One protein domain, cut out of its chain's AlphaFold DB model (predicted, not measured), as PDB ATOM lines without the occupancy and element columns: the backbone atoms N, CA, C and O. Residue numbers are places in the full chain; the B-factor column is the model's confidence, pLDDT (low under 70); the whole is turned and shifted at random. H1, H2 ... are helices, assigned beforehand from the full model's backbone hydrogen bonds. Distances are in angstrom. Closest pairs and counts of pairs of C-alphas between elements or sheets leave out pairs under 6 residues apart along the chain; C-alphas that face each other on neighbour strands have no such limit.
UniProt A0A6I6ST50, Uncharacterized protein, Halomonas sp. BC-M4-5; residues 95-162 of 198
ATOM      1  N   ILE A  95     -21.618  -8.018  43.525       91.56
ATOM      2  CA  ILE A  95     -22.667  -7.472  44.401       91.56
ATOM      3  C   ILE A  95     -22.073  -6.482  45.402       91.56
ATOM      4  O   ILE A  95     -22.702  -5.468  45.709       91.56
ATOM      5  N   ARG A  96     -20.871  -6.759  45.922       89.69
ATOM      6  CA  ARG A  96     -20.188  -5.861  46.865       89.69
ATOM      7  C   ARG A  96     -19.838  -4.529  46.205       89.69
ATOM      8  O   ARG A  96     -20.145  -3.490  46.786       89.69
ATOM      9  N   ASP A  97     -19.305  -4.572  44.990       88.81
ATOM     10  CA  ASP A  97     -18.762  -3.404  44.297       88.81
ATOM     11  C   ASP A  97     -19.859  -2.513  43.694       88.81
ATOM     12  O   ASP A  97     -19.757  -1.298  43.800       88.81
ATOM     13  N   HIS A  98     -20.922  -3.093  43.115       90.25
ATOM     14  CA  HIS A  98     -21.926  -2.330  42.350       90.25
ATOM     15  C   HIS A  98     -23.350  -2.715  42.744       90.25
ATOM     16  O   HIS A  98     -23.751  -3.877  42.648       90.25
ATOM     17  N   ALA A  99     -24.141  -1.742  43.189       85.38
ATOM     18  CA  ALA A  99     -25.567  -1.935  43.445       85.38
ATOM     19  C   ALA A  99     -26.410  -1.669  42.192       85.38
ATOM     20  O   ALA A  99     -27.405  -2.368  41.974       85.38
ATOM     21  N   THR A 100     -26.001  -0.702  41.367       90.56
ATOM     22  CA  THR A 100     -26.778  -0.219  40.218       90.56
ATOM     23  C   THR A 100     -25.970  -0.230  38.911       90.56
ATOM     24  O   THR A 100     -24.741  -0.144  38.941       90.56
ATOM     25  N   PRO A 101     -26.639  -0.305  37.742       90.06
ATOM     26  CA  PRO A 101     -25.973  -0.148  36.450       90.06
ATOM     27  C   PRO A 101     -25.293   1.217  36.289       90.06
ATOM     28  O   PRO A 101     -24.281   1.310  35.601       90.06
ATOM     29  N   THR A 102     -25.835   2.263  36.921       91.12
ATOM     30  CA  THR A 102     -25.259   3.613  36.912       91.12
ATOM     31  C   THR A 102     -23.902   3.625  37.608       91.12
ATOM     32  O   THR A 102     -22.921   3.983  36.976       91.12
ATOM     33  N   GLU A 103     -23.803   3.093  38.835       91.81
ATOM     34  CA  GLU A 103     -22.518   2.955  39.549       91.81
ATOM     35  C   GLU A 103     -21.482   2.163  38.735       91.81
ATOM     36  O   GLU A 103     -20.304   2.516  38.682       91.81
ATOM     37  N   PHE A 104     -21.928   1.098  38.064       93.12
ATOM     38  CA  PHE A 104     -21.070   0.273  37.221       93.12
ATOM     39  C   PHE A 104     -20.502   1.056  36.029       93.12
ATOM     40  O   PHE A 104     -19.318   0.929  35.707       93.12
ATOM     41  N   LYS A 105     -21.331   1.888  35.391       92.75
ATOM     42  CA  LYS A 105     -20.932   2.757  34.277       92.75
ATOM     43  C   LYS A 105     -20.047   3.910  34.727       92.75
ATOM     44  O   LYS A 105     -19.046   4.172  34.068       92.75
ATOM     45  N   ASP A 106     -20.379   4.546  35.844       93.00
ATOM     46  CA  ASP A 106     -19.598   5.642  36.425       93.00
ATOM     47  C   ASP A 106     -18.182   5.173  36.794       93.00
ATOM     48  O   ASP A 106     -17.216   5.924  36.686       93.00
ATOM     49  N   ALA A 107     -18.033   3.889  37.139       91.25
ATOM     50  CA  ALA A 107     -16.741   3.233  37.327       91.25
ATOM     51  C   ALA A 107     -15.998   2.891  36.012       91.25
ATOM     52  O   ALA A 107     -14.968   2.215  36.055       91.25
ATOM     53  N   GLY A 108     -16.516   3.295  34.847       91.56
ATOM     54  CA  GLY A 108     -15.940   3.026  33.525       91.56
ATOM     55  C   GLY A 108     -16.064   1.571  33.062       91.56
ATOM     56  O   GLY A 108     -15.346   1.151  32.153       91.56
ATOM     57  N   LYS A 109     -16.937   0.767  33.688       92.12
ATOM     58  CA  LYS A 109     -17.046  -0.670  33.404       92.12
ATOM     59  C   LYS A 109     -18.088  -0.951  32.324       92.12
ATOM     60  O   LYS A 109     -19.162  -0.358  32.269       92.12
ATOM     61  N   GLY A 110     -17.764  -1.911  31.462       90.88
ATOM     62  CA  GLY A 110     -18.589  -2.333  30.326       90.88
ATOM     63  C   GLY A 110     -18.846  -3.840  30.294       90.88
ATOM     64  O   GLY A 110     -18.594  -4.554  31.262       90.88
ATOM     65  N   VAL A 111     -19.308  -4.344  29.147       90.06
ATOM     66  CA  VAL A 111     -19.680  -5.762  28.963       90.06
ATOM     67  C   VAL A 111     -18.526  -6.725  29.265       90.06
ATOM     68  O   VAL A 111     -18.753  -7.771  29.864       90.06
ATOM     69  N   GLN A 112     -17.290  -6.356  28.918       90.12
ATOM     70  CA  GLN A 112     -16.108  -7.174  29.211       90.12
ATOM     71  C   GLN A 112     -15.933  -7.424  30.716       90.12
ATOM     72  O   GLN A 112     -15.680  -8.546  31.140       90.12
ATOM     73  N   HIS A 113     -16.173  -6.406  31.541       94.06
ATOM     74  CA  HIS A 113     -16.088  -6.536  32.993       94.06
ATOM     75  C   HIS A 113     -17.236  -7.395  33.547       94.06
ATOM     76  O   HIS A 113     -17.049  -8.130  34.510       94.06
ATOM     77  N   LEU A 114     -18.428  -7.351  32.933       92.56
ATOM     78  CA  LEU A 114     -19.520  -8.267  33.291       92.56
ATOM     79  C   LEU A 114     -19.149  -9.728  33.010       92.56
ATOM     80  O   LEU A 114     -19.493 -10.595  33.814       92.56
ATOM     81  N   TYR A 115     -18.442  -9.992  31.908       91.38
ATOM     82  CA  TYR A 115     -17.916 -11.322  31.601       91.38
ATOM     83  C   TYR A 115     -16.913 -11.785  32.663       91.38
ATOM     84  O   TYR A 115     -17.046 -12.892  33.180       91.38
ATOM     85  N   GLU A 116     -15.974 -10.924  33.058       92.94
ATOM     86  CA  GLU A 116     -15.006 -11.221  34.123       92.94
ATOM     87  C   GLU A 116     -15.694 -11.531  35.459       92.94
ATOM     88  O   GLU A 116     -15.372 -12.526  36.108       92.94
ATOM     89  N   TYR A 117     -16.698 -10.737  35.848       92.69
ATOM     90  CA  TYR A 117     -17.482 -10.993  37.058       92.69
ATOM     91  C   TYR A 117     -18.281 -12.302  36.979       92.69
ATOM     92  O   TYR A 117     -18.366 -13.026  37.973       92.69
ATOM     93  N   ALA A 118     -18.860 -12.621  35.818       91.69
ATOM     94  CA  ALA A 118     -19.575 -13.877  35.607       91.69
ATOM     95  C   ALA A 118     -18.627 -15.083  35.692       91.69
ATOM     96  O   ALA A 118     -18.949 -16.061  36.368       91.69
ATOM     97  N   LEU A 119     -17.445 -14.986  35.079       91.81
ATOM     98  CA  LEU A 119     -16.414 -16.020  35.116       91.81
ATOM     99  C   LEU A 119     -15.893 -16.243  36.542       91.81
ATOM    100  O   LEU A 119     -15.832 -17.381  37.000       91.81
ATOM    101  N   ALA A 120     -15.599 -15.166  37.278       90.88
ATOM    102  CA  ALA A 120     -15.163 -15.237  38.674       90.88
ATOM    103  C   ALA A 120     -16.221 -15.867  39.598       90.88
ATOM    104  O   ALA A 120     -15.880 -16.531  40.575       90.88
ATOM    105  N   ALA A 121     -17.508 -15.695  39.280       88.56
ATOM    106  CA  ALA A 121     -18.624 -16.331  39.979       88.56
ATOM    107  C   ALA A 121     -18.987 -17.725  39.423       88.56
ATOM    108  O   ALA A 121     -20.008 -18.292  39.822       88.56
ATOM    109  N   ASN A 122     -18.182 -18.280  38.507       90.88
ATOM    110  CA  ASN A 122     -18.409 -19.563  37.839       90.88
ATOM    111  C   ASN A 122     -19.821 -19.680  37.222       90.88
ATOM    112  O   ASN A 122     -20.526 -20.677  37.405       90.88
ATOM    113  N   LEU A 123     -20.271 -18.616  36.550       89.62
ATOM    114  CA  LEU A 123     -21.559 -18.550  35.861       89.62
ATOM    115  C   LEU A 123     -21.402 -18.826  34.361       89.62
ATOM    116  O   LEU A 123     -20.426 -18.422  33.733       89.62
ATOM    117  N   ASP A 124     -22.413 -19.465  33.773       90.44
ATOM    118  CA  ASP A 124     -22.486 -19.734  32.333       90.44
ATOM    119  C   ASP A 124     -22.800 -18.444  31.559       90.44
ATOM    120  O   ASP A 124     -23.965 -18.058  31.422       90.44
ATOM    121  N   TRP A 125     -21.753 -17.780  31.059       88.75
ATOM    122  CA  TRP A 125     -21.857 -16.537  30.290       88.75
ATOM    123  C   TRP A 125     -22.744 -16.655  29.051       88.75
ATOM    124  O   TRP A 125     -23.498 -15.726  28.753       88.75
ATOM    125  N   ASP A 126     -22.695 -17.780  28.339       89.56
ATOM    126  CA  ASP A 126     -23.485 -17.959  27.122       89.56
ATOM    127  C   ASP A 126     -24.971 -17.995  27.449       89.56
ATOM    128  O   ASP A 126     -25.786 -17.411  26.732       89.56
ATOM    129  N   ARG A 127     -25.334 -18.615  28.576       87.00
ATOM    130  CA  ARG A 127     -26.692 -18.525  29.105       87.00
ATOM    131  C   ARG A 127     -27.068 -17.091  29.471       87.00
ATOM    132  O   ARG A 127     -28.141 -16.661  29.063       87.00
ATOM    133  N   ILE A 128     -26.203 -16.339  30.159       86.38
ATOM    134  CA  ILE A 128     -26.475 -14.928  30.505       86.38
ATOM    135  C   ILE A 128     -26.721 -14.094  29.252       86.38
ATOM    136  O   ILE A 128     -27.686 -13.337  29.179       86.38
ATOM    137  N   ARG A 129     -25.840 -14.233  28.260       84.94
ATOM    138  CA  ARG A 129     -25.898 -13.489  27.006       84.94
ATOM    139  C   ARG A 129     -27.151 -13.841  26.216       84.94
ATOM    140  O   ARG A 129     -27.778 -12.938  25.669       84.94
ATOM    141  N   ARG A 130     -27.515 -15.124  26.149       84.19
ATOM    142  CA  ARG A 130     -28.767 -15.558  25.520       84.19
ATOM    143  C   ARG A 130     -29.963 -14.981  26.258       84.19
ATOM    144  O   ARG A 130     -30.738 -14.295  25.614       84.19
ATOM    145  N   ASP A 131     -30.067 -15.162  27.572       81.81
ATOM    146  CA  ASP A 131     -31.182 -14.632  28.367       81.81
ATOM    147  C   ASP A 131     -31.310 -13.111  28.186       81.81
ATOM    148  O   ASP A 131     -32.402 -12.621  27.930       81.81
ATOM    149  N   ALA A 132     -30.202 -12.364  28.204       77.25
ATOM    150  CA  ALA A 132     -30.211 -10.915  27.992       77.25
ATOM    151  C   ALA A 132     -30.610 -10.492  26.562       77.25
ATOM    152  O   ALA A 132     -31.216  -9.434  26.399       77.25
ATOM    153  N   ASN A 133     -30.284 -11.294  25.540       74.88
ATOM    154  CA  ASN A 133     -30.651 -11.036  24.140       74.88
ATOM    155  C   ASN A 133     -32.052 -11.571  23.774       74.88
ATOM    156  O   ASN A 133     -32.655 -11.088  22.822       74.88
ATOM    157  N   LEU A 134     -32.580 -12.558  24.507       62.72
ATOM    158  CA  LEU A 134     -33.877 -13.200  24.248       62.72
ATOM    159  C   LEU A 134     -35.071 -12.290  24.569       62.72
ATOM    160  O   LEU A 134     -36.165 -12.534  24.070       62.72
ATOM    161  N   PHE A 135     -34.877 -11.240  25.371       56.75
ATOM    162  CA  PHE A 135     -35.954 -10.324  25.752       56.75
ATOM    163  C   PHE A 135     -36.239  -9.203  24.737       56.75
ATOM    164  O   PHE A 135     -37.196  -8.467  24.961       56.75
ATOM    165  N   ASN A 136     -35.468  -9.053  23.647       62.69
ATOM    166  CA  ASN A 136     -35.774  -8.055  22.608       62.69
ATOM    167  C   ASN A 136     -35.076  -8.322  21.251       62.69
ATOM    168  O   ASN A 136     -34.182  -7.573  20.861       62.69
ATOM    169  N   PRO A 137     -35.427  -9.386  20.507       57.97
ATOM    170  CA  PRO A 137     -34.849  -9.628  19.181       57.97
ATOM    171  C   PRO A 137     -35.323  -8.635  18.098       57.97
ATOM    172  O   PRO A 137     -34.758  -8.640  17.008       57.97
ATOM    173  N   GLU A 138     -36.337  -7.805  18.378       61.75
ATOM    174  CA  GLU A 138     -37.041  -6.981  17.378       61.75
ATOM    175  C   GLU A 138     -36.807  -5.461  17.488       61.75
ATOM    176  O   GLU A 138     -37.236  -4.736  16.594       61.75
ATOM    177  N   ASN A 139     -36.103  -4.951  18.509       63.03
ATOM    178  CA  ASN A 139     -35.753  -3.523  18.588       63.03
ATOM    179  C   ASN A 139     -34.239  -3.286  18.519       63.03
ATOM    180  O   ASN A 139     -33.446  -4.021  19.112       63.03
ATOM    181  N   GLU A 140     -33.852  -2.191  17.857       70.06
ATOM    182  CA  GLU A 140     -32.511  -1.602  17.924       70.06
ATOM    183  C   GLU A 140     -32.274  -0.996  19.310       70.06
ATOM    184  O   GLU A 140     -32.336   0.213  19.521       70.06
ATOM    185  N   ASP A 141     -32.034  -1.855  20.293       76.25
ATOM    186  CA  ASP A 141     -31.656  -1.396  21.617       76.25
ATOM    187  C   ASP A 141     -30.370  -0.568  21.557       76.25
ATOM    188  O   ASP A 141     -29.372  -0.959  20.936       76.25
ATOM    189  N   THR A 142     -30.346   0.534  22.300       84.81
ATOM    190  CA  THR A 142     -29.121   1.311  22.457       84.81
ATOM    191  C   THR A 142     -28.042   0.477  23.175       84.81
ATOM    192  O   THR A 142     -28.352  -0.406  23.993       84.81
ATOM    193  N   PRO A 143     -26.742   0.755  22.944       83.25
ATOM    194  CA  PRO A 143     -25.655   0.087  23.666       83.25
ATOM    195  C   PRO A 143     -25.800   0.165  25.195       83.25
ATOM    196  O   PRO A 143     -25.435  -0.768  25.916       83.25
ATOM    197  N   GLU A 144     -26.372   1.262  25.691       86.06
ATOM    198  CA  GLU A 144     -26.634   1.505  27.107       86.06
ATOM    199  C   GLU A 144     -27.724   0.586  27.672       86.06
ATOM    200  O   GLU A 144     -27.522  -0.013  28.735       86.06
ATOM    201  N   GLU A 145     -28.857   0.448  26.986       87.12
ATOM    202  CA  GLU A 145     -29.943  -0.437  27.417       87.12
ATOM    203  C   GLU A 145     -29.488  -1.892  27.423       87.12
ATOM    204  O   GLU A 145     -29.786  -2.642  28.359       87.12
ATOM    205  N   LYS A 146     -28.688  -2.277  26.422       85.62
ATOM    206  CA  LYS A 146     -28.087  -3.608  26.350       85.62
ATOM    207  C   LYS A 146     -27.180  -3.883  27.546       85.62
ATOM    208  O   LYS A 146     -27.307  -4.932  28.177       85.62
ATOM    209  N   LEU A 147     -26.314  -2.932  27.907       88.75
ATOM    210  CA  LEU A 147     -25.456  -3.054  29.086       88.75
ATOM    211  C   LEU A 147     -26.278  -3.157  30.379       88.75
ATOM    212  O   LEU A 147     -26.001  -4.028  31.203       88.75
ATOM    213  N   ASN A 148     -27.312  -2.326  30.538       91.19
ATOM    214  CA  ASN A 148     -28.196  -2.359  31.706       91.19
ATOM    215  C   ASN A 148     -28.897  -3.720  31.846       91.19
ATOM    216  O   ASN A 148     -28.928  -4.294  32.936       91.19
ATOM    217  N   ARG A 149     -29.422  -4.283  30.752       87.69
ATOM    218  CA  ARG A 149     -30.063  -5.608  30.772       87.69
ATOM    219  C   ARG A 149     -29.086  -6.722  31.125       87.69
ATOM    220  O   ARG A 149     -29.410  -7.593  31.940       87.69
ATOM    221  N   MET A 150     -27.883  -6.690  30.555       88.50
ATOM    222  CA  MET A 150     -26.833  -7.651  30.896       88.50
ATOM    223  C   MET A 150     -26.429  -7.531  32.369       88.50
ATOM    224  O   MET A 150     -26.319  -8.553  33.046       88.50
ATOM    225  N   PHE A 151     -26.294  -6.307  32.888       93.06
ATOM    226  CA  PHE A 151     -26.004  -6.051  34.299       93.06
ATOM    227  C   PHE A 151     -27.034  -6.721  35.210       93.06
ATOM    228  O   PHE A 151     -26.662  -7.520  36.071       93.06
ATOM    229  N   TRP A 152     -28.331  -6.465  35.000       90.75
ATOM    230  CA  TRP A 152     -29.386  -7.049  35.835       90.75
ATOM    231  C   TRP A 152     -29.448  -8.575  35.716       90.75
ATOM    232  O   TRP A 152     -29.714  -9.261  36.705       90.75
ATOM    233  N   SER A 153     -29.147  -9.122  34.537       89.38
ATOM    234  CA  SER A 153     -29.095 -10.571  34.312       89.38
ATOM    235  C   SER A 153     -27.968 -11.224  35.115       89.38
ATOM    236  O   SER A 153     -28.212 -12.187  35.850       89.38
ATOM    237  N   VAL A 154     -26.754 -10.660  35.054       91.44
ATOM    238  CA  VAL A 154     -25.623 -11.091  35.892       91.44
ATOM    239  C   VAL A 154     -25.988 -10.947  37.366       91.44
ATOM    240  O   VAL A 154     -25.865 -11.908  38.124       91.44
ATOM    241  N   GLN A 155     -26.524  -9.796  37.778       91.62
ATOM    242  CA  GLN A 155     -26.872  -9.538  39.175       91.62
ATOM    243  C   GLN A 155     -27.883 -10.542  39.719       91.62
ATOM    244  O   GLN A 155     -27.715 -11.040  40.832       91.62
ATOM    245  N   LYS A 156     -28.910 -10.884  38.936       89.94
ATOM    246  CA  LYS A 156     -29.926 -11.873  39.309       89.94
ATOM    247  C   LYS A 156     -29.314 -13.255  39.544       89.94
ATOM    248  O   LYS A 156     -29.653 -13.900  40.535       89.94
ATOM    249  N   MET A 157     -28.403 -13.696  38.678       88.12
ATOM    250  CA  MET A 157     -27.731 -14.993  38.821       88.12
ATOM    251  C   MET A 157     -26.746 -15.015  39.987       88.12
ATOM    252  O   MET A 157     -26.779 -15.932  40.808       88.12
ATOM    253  N   VAL A 158     -25.928 -13.974  40.113       90.25
ATOM    254  CA  VAL A 158     -24.966 -13.827  41.209       90.25
ATOM    255  C   VAL A 158     -25.683 -13.751  42.564       90.25
ATOM    256  O   VAL A 158     -25.241 -14.359  43.536       90.25
ATOM    257  N   ASN A 159     -26.844 -13.094  42.637       89.31
ATOM    258  CA  ASN A 159     -27.656 -13.033  43.855       89.31
ATOM    259  C   ASN A 159     -28.122 -14.404  44.369       89.31
ATOM    260  O   ASN A 159     -28.433 -14.543  45.556       89.31
ATOM    261  N   GLN A 160     -28.177 -15.409  43.494       84.00
ATOM    262  CA  GLN A 160     -28.569 -16.781  43.819       84.00
ATOM    263  C   GLN A 160     -27.375 -17.727  44.010       84.00
ATOM    264  O   GLN A 160     -27.570 -18.903  44.329       84.00
ATOM    265  N   HIS A 161     -26.153 -17.218  43.855       84.31
ATOM    266  CA  HIS A 161     -24.925 -17.973  44.055       84.31
ATOM    267  C   HIS A 161     -24.753 -18.359  45.538       84.31
ATOM    268  O   HIS A 161     -25.146 -17.605  46.424       84.31
ATOM    269  N   LEU A 162     -24.188 -19.537  45.826       86.19
ATOM    270  CA  LEU A 162     -23.896 -20.030  47.190       86.19
ATOM    271  C   LEU A 162     -25.066 -19.907  48.201       86.19
ATOM    272  O   LEU A 162     -24.948 -19.232  49.229       86.19
TER     273      LEU A 162
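This is residues 95 to 162 of the 198 residues of an uncharacterized protein of Halomonas sp. BC-M4-5 (UniProt A0A6I6ST50). Three short helices, H1, H2 and H3, pack round one longer helix, H4: H2 lies side by side with it and runs the same way, while H1 and H3 pack on roughly opposite sides of it, both steeply tilted to it. The loop between H3 and H4 swings out from this body, and its residues 137 to 142 stick out. The printed part has 68 residues, with four named helices in the order H1, H2, H3, H4 and no named strand; its class is all helix. It is compact, with a radius of gyration of the C-alphas of 11.6 A, and its C-alphas span 35 by 26 by 17 A along their three main axes.

H4, residues 143 to 158, is the longest helix, 22.4 A from first to last C-alpha; it begins at C-alpha 143 at (-25.655, 0.087, 23.666) and ends at C-alpha 158 at (-24.966, -13.827, 41.209). H2, residues 111 to 120, measures 14.3 A, and H3, residues 125 to 134, 13.9 A. H1, residues 101 to 106, is 8.6 A long and begins at C-alpha 101 at (-25.973, -0.148, 36.450).

H4 is the hub and touches the three other helices. H2 and H4 touch at a shallow tilt of 10 degrees and run the same way; their closest C-alphas, those of Val 111 and Leu 147, are 6.4 A apart. H3 and H4 touch at a steep tilt of 54 degrees, opposite ways, with the C-alphas of Ala 132 and Met 150 closest at 5.5 A. H1 touches H4 with residues 147 to 152 of H4 alone, at a steep tilt of 62 degrees, opposite ways; the closest C-alphas are those of Pro 101 and Asn 148, 5.7 A apart. With one of these three pairs at a shallow tilt, the helix packing is mostly crossed, but only just. H2 and H3 only just touch, and touch only at the corner by their link, with 3 pairs of C-alphas within 8 A; the closest are those of Ala 118 and Trp 125, at 6.4 A. H1 is apart from H2 and from H3. In H1, H2, H3 and H4 every O i to N i+4 pair is within hydrogen-bond range.

The two C-alphas farthest apart are those of Glu 140 and Leu 162, at 35.6 A. The printed part has no cut. The links H1 to H2 and H2 to H3 are tight, H3 to H4 is short with 8 residues, and there is no long link. Residues 137 to 142 stand free. The mean pLDDT of the printed part is 86.0, and residues 134 to 139, of which 134 belongs to H3, are under 70.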